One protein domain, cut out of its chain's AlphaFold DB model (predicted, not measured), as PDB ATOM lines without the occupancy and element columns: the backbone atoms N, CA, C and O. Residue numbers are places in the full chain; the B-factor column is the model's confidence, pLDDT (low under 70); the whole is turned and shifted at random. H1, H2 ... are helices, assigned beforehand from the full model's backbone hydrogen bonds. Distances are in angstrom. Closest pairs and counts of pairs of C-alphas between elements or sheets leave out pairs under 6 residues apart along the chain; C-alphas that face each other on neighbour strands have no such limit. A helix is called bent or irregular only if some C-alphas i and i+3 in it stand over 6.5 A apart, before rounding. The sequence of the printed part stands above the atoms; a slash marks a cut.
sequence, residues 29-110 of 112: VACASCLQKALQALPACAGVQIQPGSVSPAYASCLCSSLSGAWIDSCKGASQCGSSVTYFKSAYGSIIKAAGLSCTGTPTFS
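Overview. This is residues 29 to 110 of the 112 residues of an uncharacterized protein of Lobosporangium transversale (UniProt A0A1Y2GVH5). At one end of a slightly elongated body, short H3 packs on both H1 and H4, and the centres of these three helices make a triangle. H2 sits toward the other end, where the long link of residues 41 to 56 loops out and residues 99 to 110 fold back on themselves. The 82 printed residues hold four named helices, in the order H1, H2, H3, H4, and no named strand; the class is all helix. The whole is compact, with a radius of gyration of the C-alphas of 12.3 A, and spans 38 by 25 by 19 A, only just elongated.

Arrangement. Start at H1, residues 29 to 40, and look across to H3, residues 70 to 75: they touch, closest at the C-alphas of Cys 34 and Cys 75, 5.9 A apart. They run opposite ways at a steep tilt of 36 degrees, only just past shallow. H2, residues 57 to 65, touches no helix; it is apart from H1, but only just, at 8.3 A, and near H4, residues 84 to 98. H3 and H4 form a helical hairpin at 41 degrees, a steep tilt; H4 touches H3 with residues 85 to 89 alone, closest at the C-alphas of Ile 72 and Lys 89, 6.3 A. H1 and H4 are only just apart, at 8.3 A. In H1 and H2 every O i to N i+4 pair is within hydrogen-bond range; H4 has 9 of 11, and H3 has 0 of 2 but 3 of 3 O i to N i+3 pairs.

Along the chain. Find C-alpha 29 at (-27.841, -3.741, -17.616); from there H1 runs 16.1 A. H2 spans 12.1 A and H3 10.2 A. H4 runs 19.5 A to C-alpha 98 at (-16.339, -23.976, -16.822) and is irregular: C-alphas 90 and 93 are 7.4 A apart. Beyond it, residues 101 to 102 pair antiparallel with residues 108 to 109.

Size, cuts and confidence. The C-alphas of Ser 79 and Gly 105 are the two farthest apart, 38.6 A. The printed part has no cut; the link from H1 to H2 is long. Residues 50 to 54 and 77 to 84 have pLDDT under 70.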
ATOM      1  N   VAL A  29     -28.866  -4.716 -17.239       70.56
ATOM      2  CA  VAL A  29     -27.841  -3.741 -17.616       70.56
ATOM      3  C   VAL A  29     -27.274  -3.058 -16.374       70.56
ATOM      4  O   VAL A  29     -26.054  -2.927 -16.263       70.56
ATOM      5  N   ALA A  30     -28.115  -2.678 -15.407       74.81
ATOM      6  CA  ALA A  30     -27.661  -2.122 -14.130       74.81
ATOM      7  C   ALA A  30     -26.815  -3.133 -13.337       74.81
ATOM      8  O   ALA A  30     -25.770  -2.768 -12.787       74.81
ATOM      9  N   CYS A  31     -27.216  -4.408 -13.338       76.31
ATOM     10  CA  CYS A  31     -26.460  -5.467 -12.681       76.31
ATOM     11  C   CYS A  31     -25.104  -5.704 -13.354       76.31
ATOM     12  O   CYS A  31     -24.066  -5.651 -12.693       76.31
ATOM     13  N   ALA A  32     -25.096  -5.906 -14.677       76.88
ATOM     14  CA  ALA A  32     -23.869  -6.113 -15.441       76.88
ATOM     15  C   ALA A  32     -22.906  -4.923 -15.301       76.88
ATOM     16  O   ALA A  32     -21.712  -5.115 -15.081       76.88
ATOM     17  N   SER A  33     -23.433  -3.695 -15.331       82.81
ATOM     18  CA  SER A  33     -22.650  -2.470 -15.137       82.81
ATOM     19  C   SER A  33     -22.059  -2.369 -13.731       82.81
ATOM     20  O   SER A  33     -20.906  -1.960 -13.581       82.81
ATOM     21  N   CYS A  34     -22.819  -2.744 -12.695       84.62
ATOM     22  CA  CYS A  34     -22.300  -2.793 -11.331       84.62
ATOM     23  C   CYS A  34     -21.175  -3.819 -11.214       84.62
ATOM     24  O   CYS A  34     -20.100  -3.486 -10.723       84.62
ATOM     25  N   LEU A  35     -21.399  -5.037 -11.717       83.88
ATOM     26  CA  LEU A  35     -20.414  -6.110 -11.653       83.88
ATOM     27  C   LEU A  35     -19.132  -5.726 -12.396       83.88
ATOM     28  O   LEU A  35     -18.040  -5.887 -11.862       83.88
ATOM     29  N   GLN A  36     -19.254  -5.141 -13.589       83.31
ATOM     30  CA  GLN A  36     -18.104  -4.675 -14.354       83.31
ATOM     31  C   GLN A  36     -17.327  -3.586 -13.603       83.31
ATOM     32  O   GLN A  36     -16.103  -3.670 -13.514       83.31
ATOM     33  N   LYS A  37     -18.010  -2.596 -13.013       85.56
ATOM     34  CA  LYS A  37     -17.363  -1.549 -12.201       85.56
ATOM     35  C   LYS A  37     -16.694  -2.117 -10.950       85.56
ATOM     36  O   LYS A  37     -15.567  -1.741 -10.647       85.56
ATOM     37  N   ALA A  38     -17.370  -3.012 -10.234       86.94
ATOM     38  CA  ALA A  38     -16.850  -3.636  -9.022       86.94
ATOM     39  C   ALA A  38     -15.623  -4.509  -9.319       86.94
ATOM     40  O   ALA A  38     -14.652  -4.477  -8.567       86.94
ATOM     41  N   LEU A  39     -15.635  -5.224 -10.445       85.81
ATOM     42  CA  LEU A  39     -14.497  -6.004 -10.909       85.81
ATOM     43  C   LEU A  39     -13.335  -5.090 -11.330       85.81
ATOM     44  O   LEU A  39     -12.213  -5.317 -10.902       85.81
ATOM     45  N   GLN A  40     -13.589  -4.009 -12.076       86.56
ATOM     46  CA  GLN A  40     -12.564  -3.024 -12.467       86.56
ATOM     47  C   GLN A  40     -11.959  -2.245 -11.291       86.56
ATOM     48  O   GLN A  40     -10.836  -1.761 -11.399       86.56
ATOM     49  N   ALA A  41     -12.684  -2.120 -10.177       86.31
ATOM     50  CA  ALA A  41     -12.174  -1.504  -8.954       86.31
ATOM     51  C   ALA A  41     -11.144  -2.386  -8.226       86.31
ATOM     52  O   ALA A  41     -10.452  -1.903  -7.329       86.31
ATOM     53  N   LEU A  42     -11.023  -3.667  -8.592       86.44
ATOM     54  CA  LEU A  42      -9.994  -4.530  -8.029       86.44
ATOM     55  C   LEU A  42      -8.612  -4.133  -8.567       86.44
ATOM     56  O   LEU A  42      -8.458  -3.980  -9.779       86.44
ATOM     57  N   PRO A  43      -7.574  -4.068  -7.712       84.81
ATOM     58  CA  PRO A  43      -6.224  -3.685  -8.134       84.81
ATOM     59  C   PRO A  43      -5.683  -4.543  -9.285       84.81
ATOM     60  O   PRO A  43      -5.070  -4.024 -10.209       84.81
ATOM     61  N   ALA A  44      -5.966  -5.850  -9.262       82.81
ATOM     62  CA  ALA A  44      -5.538  -6.805 -10.288       82.81
ATOM     63  C   ALA A  44      -6.309  -6.688 -11.619       82.81
ATOM     64  O   ALA A  44      -5.929  -7.303 -12.612       82.81
ATOM     65  N   CYS A  45      -7.405  -5.931 -11.636       84.06
ATOM     66  CA  CYS A  45      -8.302  -5.756 -12.775       84.06
ATOM     67  C   CYS A  45      -8.330  -4.309 -13.287       84.06
ATOM     68  O   CYS A  45      -8.984  -4.021 -14.293       84.06
ATOM     69  N   ALA A  46      -7.634  -3.395 -12.611       83.69
ATOM     70  CA  ALA A  46      -7.564  -1.996 -12.991       83.69
ATOM     71  C   ALA A  46      -6.905  -1.855 -14.372       83.69
ATOM     72  O   ALA A  46      -5.819  -2.377 -14.621       83.69
ATOM     73  N   GLY A  47      -7.581  -1.168 -15.295       75.38
ATOM     74  CA  GLY A  47      -7.094  -0.978 -16.667       75.38
ATOM     75  C   GLY A  47      -7.214  -2.208 -17.575       75.38
ATOM     76  O   GLY A  47      -6.876  -2.120 -18.754       75.38
ATOM     77  N   VAL A  48      -7.736  -3.335 -17.080       80.88
ATOM     78  CA  VAL A  48      -8.012  -4.507 -17.916       80.88
ATOM     79  C   VAL A  48      -9.285  -4.260 -18.728       80.88
ATOM     80  O   VAL A  48     -10.345  -3.949 -18.179       80.88
ATOM     81  N   GLN A  49      -9.204  -4.424 -20.049       73.56
ATOM     82  CA  GLN A  49     -10.392  -4.448 -20.901       73.56
ATOM     83  C   GLN A  49     -11.190  -5.726 -20.632       73.56
ATOM     84  O   GLN A  49     -10.868  -6.809 -21.120       73.56
ATOM     85  N   ILE A  50     -12.247  -5.580 -19.837       69.25
ATOM     86  CA  ILE A  50     -13.200  -6.646 -19.545       69.25
ATOM     87  C   ILE A  50     -14.208  -6.687 -20.687       69.25
ATOM     88  O   ILE A  50     -15.211  -5.979 -20.684       69.25
ATOM     89  N   GLN A  51     -13.884  -7.483 -21.700       67.44
ATOM     90  CA  GLN A  51     -14.794  -7.817 -22.786       67.44
ATOM     91  C   GLN A  51     -15.272  -9.262 -22.611       67.44
ATOM     92  O   GLN A  51     -14.439 -10.160 -22.443       67.44
ATOM     93  N   PRO A  52     -16.590  -9.517 -22.656       59.81
ATOM     94  CA  PRO A  52     -17.121 -10.874 -22.715       59.81
ATOM     95  C   PRO A  52     -16.478 -11.639 -23.881       59.81
ATOM     96  O   PRO A  52     -16.458 -11.142 -25.003       59.81
ATOM     97  N   GLY A  53     -15.920 -12.822 -23.614       61.66
ATOM     98  CA  GLY A  53     -15.212 -13.628 -24.618       61.66
ATOM     99  C   GLY A  53     -13.745 -13.246 -24.856       61.66
ATOM    100  O   GLY A  53     -13.074 -13.894 -25.655       61.66
ATOM    101  N   SER A  54     -13.214 -12.237 -24.158       68.31
ATOM    102  CA  SER A  54     -11.777 -11.958 -24.180       68.31
ATOM    103  C   SER A  54     -11.010 -13.091 -23.503       68.31
ATOM    104  O   SER A  54     -11.283 -13.437 -22.357       68.31
ATOM    105  N   VAL A  55     -10.012 -13.636 -24.197       74.75
ATOM    106  CA  VAL A  55      -9.095 -14.668 -23.676       74.75
ATOM    107  C   VAL A  55      -7.759 -14.077 -23.219       74.75
ATOM    108  O   VAL A  55      -6.763 -14.786 -23.082       74.75
ATOM    109  N   SER A  56      -7.712 -12.758 -23.000       83.31
ATOM    110  CA  SER A  56      -6.480 -12.072 -22.615       83.31
ATOM    111  C   SER A  56      -5.931 -12.608 -21.283       83.31
ATOM    112  O   SER A  56      -6.687 -12.727 -20.313       83.31
ATOM    113  N   PRO A  57      -4.612 -12.852 -21.173       82.06
ATOM    114  CA  PRO A  57      -3.991 -13.305 -19.929       82.06
ATOM    115  C   PRO A  57      -4.118 -12.279 -18.794       82.06
ATOM    116  O   PRO A  57      -4.185 -12.658 -17.625       82.06
ATOM    117  N   ALA A  58      -4.220 -10.982 -19.108       84.56
ATOM    118  CA  ALA A  58      -4.488  -9.947 -18.106       84.56
ATOM    119  C   ALA A  58      -5.901 -10.086 -17.516       84.56
ATOM    120  O   ALA A  58      -6.096  -9.956 -16.308       84.56
ATOM    121  N   TYR A  59      -6.881 -10.424 -18.358       85.12
ATOM    122  CA  TYR A  59      -8.247 -10.695 -17.919       85.12
ATOM    123  C   TYR A  59      -8.340 -11.996 -17.120       85.12
ATOM    124  O   TYR A  59      -8.924 -12.004 -16.038       85.12
ATOM    125  N   ALA A  60      -7.669 -13.058 -17.568       87.00
ATOM    126  CA  ALA A  60      -7.554 -14.294 -16.803       87.00
ATOM    127  C   ALA A  60      -6.906 -14.059 -15.424       87.00
ATOM    128  O   ALA A  60      -7.425 -14.515 -14.409       87.00
ATOM    129  N   SER A  61      -5.824 -13.276 -15.359       88.38
ATOM    130  CA  SER A  61      -5.126 -12.955 -14.101       88.38
ATOM    131  C   SER A  61      -6.002 -12.158 -13.129       88.38
ATOM    132  O   SER A  61      -6.038 -12.453 -11.930       88.38
ATOM    133  N   CYS A  62      -6.756 -11.189 -13.651       88.81
ATOM    134  CA  CYS A  62      -7.769 -10.442 -12.910       88.81
ATOM    135  C   CYS A  62      -8.828 -11.376 -12.296       88.81
ATOM    136  O   CYS A  62      -9.128 -11.301 -11.099       88.81
ATOM    137  N   LEU A  63      -9.368 -12.306 -13.087       87.94
ATOM    138  CA  LEU A  63     -10.384 -13.250 -12.622       87.94
ATOM    139  C   LEU A  63      -9.827 -14.255 -11.610       87.94
ATOM    140  O   LEU A  63     -10.458 -14.503 -10.587       87.94
ATOM    141  N   CYS A  64      -8.610 -14.759 -11.823       88.25
ATOM    142  CA  CYS A  64      -7.930 -15.633 -10.866       88.25
ATOM    143  C   CYS A  64      -7.716 -14.955  -9.508       88.25
ATOM    144  O   CYS A  64      -7.889 -15.587  -8.467       88.25
ATOM    145  N   SER A  65      -7.422 -13.652  -9.508       87.44
ATOM    146  CA  SER A  65      -7.266 -12.851  -8.286       87.44
ATOM    147  C   SER A  65      -8.598 -12.512  -7.605       87.44
ATOM    148  O   SER A  65      -8.613 -12.049  -6.467       87.44
ATOM    149  N   SER A  66      -9.726 -12.738  -8.284       87.44
ATOM    150  CA  SER A  66     -11.068 -12.362  -7.828       87.44
ATOM    151  C   SER A  66     -12.023 -13.552  -7.659       87.44
ATOM    152  O   SER A  66     -13.214 -13.354  -7.409       87.44
ATOM    153  N   LEU A  67     -11.492 -14.784  -7.687       85.00
ATOM    154  CA  LEU A  67     -12.229 -16.052  -7.545       85.00
ATOM    155  C   LEU A  67     -13.076 -16.167  -6.274       85.00
ATOM    156  O   LEU A  67     -14.053 -16.914  -6.261       85.00
ATOM    157  N   SER A  68     -12.731 -15.434  -5.214       83.44
ATOM    158  CA  SER A  68     -13.525 -15.396  -3.981       83.44
ATOM    159  C   SER A  68     -14.922 -14.805  -4.189       83.44
ATOM    160  O   SER A  68     -15.801 -14.994  -3.347       83.44
ATOM    161  N   GLY A  69     -15.126 -14.050  -5.275       83.50
ATOM    162  CA  GLY A  69     -16.384 -13.374  -5.567       83.50
ATOM    163  C   GLY A  69     -16.765 -12.318  -4.525       83.50
ATOM    164  O   GLY A  69     -17.911 -11.888  -4.500       83.50
ATOM    165  N   ALA A  70     -15.853 -11.894  -3.642       86.38
ATOM    166  CA  ALA A  70     -16.158 -10.925  -2.581       86.38
ATOM    167  C   ALA A  70     -16.599  -9.558  -3.138       86.38
ATOM    168  O   ALA A  70     -17.460  -8.889  -2.578       86.38
ATOM    169  N   TRP A  71     -16.060  -9.173  -4.295       86.75
ATOM    170  CA  TRP A  71     -16.419  -7.944  -5.004       86.75
ATOM    171  C   TRP A  71     -17.878  -7.923  -5.491       86.75
ATOM    172  O   TRP A  71     -18.438  -6.852  -5.713       86.75
ATOM    173  N   ILE A  72     -18.512  -9.093  -5.620       86.69
ATOM    174  CA  ILE A  72     -19.902  -9.247  -6.069       86.69
ATOM    175  C   ILE A  72     -20.882  -8.728  -5.003       86.69
ATOM    176  O   ILE A  72     -21.967  -8.251  -5.340       86.69
ATOM    177  N   ASP A  73     -20.506  -8.765  -3.716       84.06
ATOM    178  CA  ASP A  73     -21.360  -8.269  -2.628       84.06
ATOM    179  C   ASP A  73     -21.648  -6.768  -2.743       84.06
ATOM    180  O   ASP A  73     -22.717  -6.322  -2.328       84.06
ATOM    181  N   SER A  74     -20.752  -6.004  -3.376       83.12
ATOM    182  CA  SER A  74     -20.932  -4.574  -3.650       83.12
ATOM    183  C   SER A  74     -22.130  -4.275  -4.559       83.12
ATOM    184  O   SER A  74     -22.570  -3.131  -4.618       83.12
ATOM    185  N   CYS A  75     -22.674  -5.291  -5.242       81.62
ATOM    186  CA  CYS A  75     -23.810  -5.179  -6.160       81.62
ATOM    187  C   CYS A  75     -25.124  -5.756  -5.604       81.62
ATOM    188  O   CYS A  75     -26.105  -5.878  -6.337       81.62
ATOM    189  N   LYS A  76     -25.177  -6.099  -4.307       74.75
ATOM    190  CA  LYS A  76     -26.370  -6.644  -3.621       74.75
ATOM    191  C   LYS A  76     -27.555  -5.687  -3.484       74.75
ATOM    192  O   LYS A  76     -28.607  -6.108  -3.007       74.75
ATOM    193  N   GLY A  77     -27.425  -4.429  -3.901       67.56
ATOM    194  CA  GLY A  77     -28.531  -3.474  -3.874       67.56
ATOM    195  C   GLY A  77     -29.729  -3.952  -4.706       67.56
ATOM    196  O   GLY A  77     -29.566  -4.439  -5.828       67.56
ATOM    197  N   ALA A  78     -30.943  -3.774  -4.170       54.28
ATOM    198  CA  ALA A  78     -32.200  -4.133  -4.838       54.28
ATOM    199  C   ALA A  78     -32.371  -3.451  -6.211       54.28
ATOM    200  O   ALA A  78     -33.006  -3.999  -7.102       54.28
ATOM    201  N   SER A  79     -31.755  -2.283  -6.400       60.38
ATOM    202  CA  SER A  79     -31.751  -1.513  -7.647       60.38
ATOM    203  C   SER A  79     -30.651  -1.913  -8.644       60.38
ATOM    204  O   SER A  79     -30.616  -1.365  -9.741       60.38
ATOM    205  N   GLN A  80     -29.755  -2.842  -8.292       64.38
ATOM    206  CA  GLN A  80     -28.630  -3.261  -9.139       64.38
ATOM    207  C   GLN A  80     -28.776  -4.705  -9.604       64.38
ATOM    208  O   GLN A  80     -29.057  -4.923 -10.774       64.38
ATOM    209  N   CYS A  81     -28.615  -5.683  -8.708       67.44
ATOM    210  CA  CYS A  81     -28.670  -7.112  -9.047       67.44
ATOM    211  C   CYS A  81     -29.679  -7.917  -8.211       67.44
ATOM    212  O   CYS A  81     -29.885  -9.103  -8.485       67.44
ATOM    213  N   GLY A  82     -30.271  -7.302  -7.178       69.75
ATOM    214  CA  GLY A  82     -31.262  -7.942  -6.315       69.75
ATOM    215  C   GLY A  82     -30.805  -9.291  -5.739       69.75
ATOM    216  O   GLY A  82     -29.619  -9.535  -5.501       69.75
ATOM    217  N   SER A  83     -31.760 -10.196  -5.531       66.25
ATOM    218  CA  SER A  83     -31.533 -11.538  -4.972       66.25
ATOM    219  C   SER A  83     -30.642 -12.421  -5.859       66.25
ATOM    220  O   SER A  83     -29.917 -13.284  -5.353       66.25
ATOM    221  N   SER A  84     -30.655 -12.184  -7.175       69.69
ATOM    222  CA  SER A  84     -29.937 -12.961  -8.195       69.69
ATOM    223  C   SER A  84     -28.418 -12.900  -8.039       69.69
ATOM    224  O   SER A  84     -27.710 -13.835  -8.417       69.69
ATOM    225  N   VAL A  85     -27.900 -11.836  -7.423       78.00
ATOM    226  CA  VAL A  85     -26.459 -11.670  -7.212       78.00
ATOM    227  C   VAL A  85     -25.883 -12.694  -6.234       78.00
ATOM    228  O   VAL A  85     -24.723 -13.085  -6.349       78.00
ATOM    229  N   THR A  86     -26.693 -13.155  -5.278       79.12
ATOM    230  CA  THR A  86     -26.265 -14.154  -4.291       79.12
ATOM    231  C   THR A  86     -26.056 -15.507  -4.965       79.12
ATOM    232  O   THR A  86     -25.066 -16.180  -4.689       79.12
ATOM    233  N   TYR A  87     -26.943 -15.858  -5.903       79.44
ATOM    234  CA  TYR A  87     -26.791 -17.041  -6.746       79.44
ATOM    235  C   TYR A  87     -25.586 -16.913  -7.683       79.44
ATOM    236  O   TYR A  87     -24.785 -17.837  -7.807       79.44
ATOM    237  N   PHE A  88     -25.407 -15.745  -8.305       81.81
ATOM    238  CA  PHE A  88     -24.237 -15.507  -9.142       81.81
ATOM    239  C   PHE A  88     -22.935 -15.670  -8.349       81.81
ATOM    240  O   PHE A  88     -22.038 -16.370  -8.802       81.81
ATOM    241  N   LYS A  89     -22.847 -15.109  -7.137       84.06
ATOM    242  CA  LYS A  89     -21.671 -15.240  -6.267       84.06
ATOM    243  C   LYS A  89     -21.348 -16.697  -5.935       84.06
ATOM    244  O   LYS A  89     -20.182 -17.078  -5.994       84.06
ATOM    245  N   SER A  90     -22.350 -17.506  -5.588       83.69
ATOM    246  CA  SER A  90     -22.123 -18.915  -5.241       83.69
ATOM    247  C   SER A  90     -21.704 -19.760  -6.448       83.69
ATOM    248  O   SER A  90     -20.922 -20.695  -6.289       83.69
ATOM    249  N   ALA A  91     -22.172 -19.416  -7.650       84.44
ATOM    250  CA  ALA A  91     -21.831 -20.116  -8.886       84.44
ATOM    251  C   ALA A  91     -20.586 -19.555  -9.603       84.44
ATOM    252  O   ALA A  91     -20.015 -20.245 -10.444       84.44
ATOM    253  N   TYR A  92     -20.147 -18.336  -9.277       85.31
ATOM    254  CA  TYR A  92     -19.124 -17.570  -9.999       85.31
ATOM    255  C   TYR A  92     -17.847 -18.369 -10.274       85.31
ATOM    256  O   TYR A  92     -17.438 -18.518 -11.424       85.31
ATOM    257  N   GLY A  93     -17.244 -18.938  -9.227       82.81
ATOM    258  CA  GLY A  93     -16.009 -19.710  -9.369       82.81
ATOM    259  C   GLY A  93     -16.175 -20.923 -10.289       82.81
ATOM    260  O   GLY A  93     -15.274 -21.233 -11.066       82.81
ATOM    261  N   SER A  94     -17.335 -21.581 -10.247       84.56
ATOM    262  CA  SER A  94     -17.654 -22.712 -11.123       84.56
ATOM    263  C   SER A  94     -17.910 -22.268 -12.561       84.56
ATOM    264  O   SER A  94     -17.401 -22.903 -13.479       84.56
ATOM    265  N   ILE A  95     -18.636 -21.163 -12.767       84.25
ATOM    266  CA  ILE A  95     -18.931 -20.601 -14.094       84.25
ATOM    267  C   ILE A  95     -17.637 -20.250 -14.823       84.25
ATOM    268  O   ILE A  95     -17.470 -20.595 -15.987       84.25
ATOM    269  N   ILE A  96     -16.698 -19.594 -14.142       84.06
ATOM    270  CA  ILE A  96     -15.474 -19.125 -14.795       84.06
ATOM    271  C   ILE A  96     -14.486 -20.270 -15.047       84.06
ATOM    272  O   ILE A  96     -13.836 -20.294 -16.091       84.06
ATOM    273  N   LYS A  97     -14.425 -21.270 -14.160       83.06
ATOM    274  CA  LYS A  97     -13.697 -22.517 -14.442       83.06
ATOM    275  C   LYS A  97     -14.304 -23.276 -15.623       83.06
ATOM    276  O   LYS A  97     -13.565 -23.743 -16.479       83.06
ATOM    277  N   ALA A  98     -15.634 -23.362 -15.697       83.12
ATOM    278  CA  ALA A  98     -16.339 -23.976 -16.822       83.12
ATOM    279  C   ALA A  98     -16.169 -23.187 -18.130       83.12
ATOM    280  O   ALA A  98     -16.219 -23.772 -19.202       83.12
ATOM    281  N   ALA A  99     -15.909 -21.880 -18.048       81.88
ATOM    282  CA  ALA A  99     -15.505 -21.058 -19.187       81.88
ATOM    283  C   ALA A  99     -14.036 -21.276 -19.608       81.88
ATOM    284  O   ALA A  99     -13.552 -20.576 -20.492       81.88
ATOM    285  N   GLY A 100     -13.318 -22.208 -18.971       85.38
ATOM    286  CA  GLY A 100     -11.949 -22.574 -19.321       85.38
ATOM    287  C   GLY A 100     -10.863 -21.799 -18.582       85.38
ATOM    288  O   GLY A 100      -9.694 -21.926 -18.939       85.38
ATOM    289  N   LEU A 101     -11.190 -20.997 -17.558       87.75
ATOM    290  CA  LEU A 101     -10.161 -20.281 -16.800       87.75
ATOM    291  C   LEU A 101      -9.255 -21.260 -16.043       87.75
ATOM    292  O   LEU A 101      -9.689 -21.947 -15.114       87.75
ATOM    293  N   SER A 102      -7.971 -21.232 -16.386       88.62
ATOM    294  CA  SER A 102      -6.907 -21.863 -15.620       88.62
ATOM    295  C   SER A 102      -6.150 -20.812 -14.817       88.62
ATOM    296  O   SER A 102      -5.681 -19.816 -15.363       88.62
ATOM    297  N   CYS A 103      -6.010 -21.060 -13.514       87.12
ATOM    298  CA  CYS A 103      -5.243 -20.217 -12.591       87.12
ATOM    299  C   CYS A 103      -3.953 -20.886 -12.102       87.12
ATOM    300  O   CYS A 103      -3.272 -20.348 -11.232       87.12
ATOM    301  N   THR A 104      -3.630 -22.076 -12.612       83.50
ATOM    302  CA  THR A 104      -2.385 -22.779 -12.304       83.50
ATOM    303  C   THR A 104      -1.300 -22.349 -13.293       83.50
ATOM    304  O   THR A 104      -1.457 -22.493 -14.503       83.50
ATOM    305  N   GLY A 105      -0.186 -21.815 -12.785       81.62
ATOM    306  CA  GLY A 105       0.870 -21.240 -13.627       81.62
ATOM    307  C   GLY A 105       0.497 -19.847 -14.145       81.62
ATOM    308  O   GLY A 105       0.017 -19.016 -13.378       81.62
ATOM    309  N   THR A 106       0.733 -19.578 -15.432       83.62
ATOM    310  CA  THR A 106       0.312 -18.324 -16.077       83.62
ATOM    311  C   THR A 106      -1.200 -18.359 -16.310       83.62
ATOM    312  O   THR A 106      -1.651 -19.252 -17.023       83.62
ATOM    313  N   PRO A 107      -1.995 -17.420 -15.763       86.50
ATOM    314  CA  PRO A 107      -3.442 -17.433 -15.940       86.50
ATOM    315  C   PRO A 107      -3.857 -17.302 -17.406       86.50
ATOM    316  O   PRO A 107      -3.465 -16.349 -18.085       86.50
ATOM    317  N   THR A 108      -4.679 -18.232 -17.893       87.31
ATOM    318  CA  THR A 108      -5.207 -18.208 -19.265       87.31
ATOM    319  C   THR A 108      -6.639 -18.727 -19.316       87.31
ATOM    320  O   THR A 108      -7.106 -19.408 -18.401       87.31
ATOM    321  N   PHE A 109      -7.330 -18.432 -20.414       84.50
ATOM    322  CA  PHE A 109      -8.504 -19.195 -20.816       84.50
ATOM    323  C   PHE A 109      -8.055 -20.322 -21.741       84.50
ATOM    324  O   PHE A 109      -7.510 -20.072 -22.816       84.50
ATOM    325  N   SER A 110      -8.252 -21.561 -21.306       74.38
ATOM    326  CA  SER A 110      -8.103 -22.732 -22.157       74.38
ATOM    327  C   SER A 110      -9.368 -22.883 -23.005       74.38
ATOM    328  O   SER A 110     -10.463 -22.704 -22.466       74.38
TER     329      SER A 110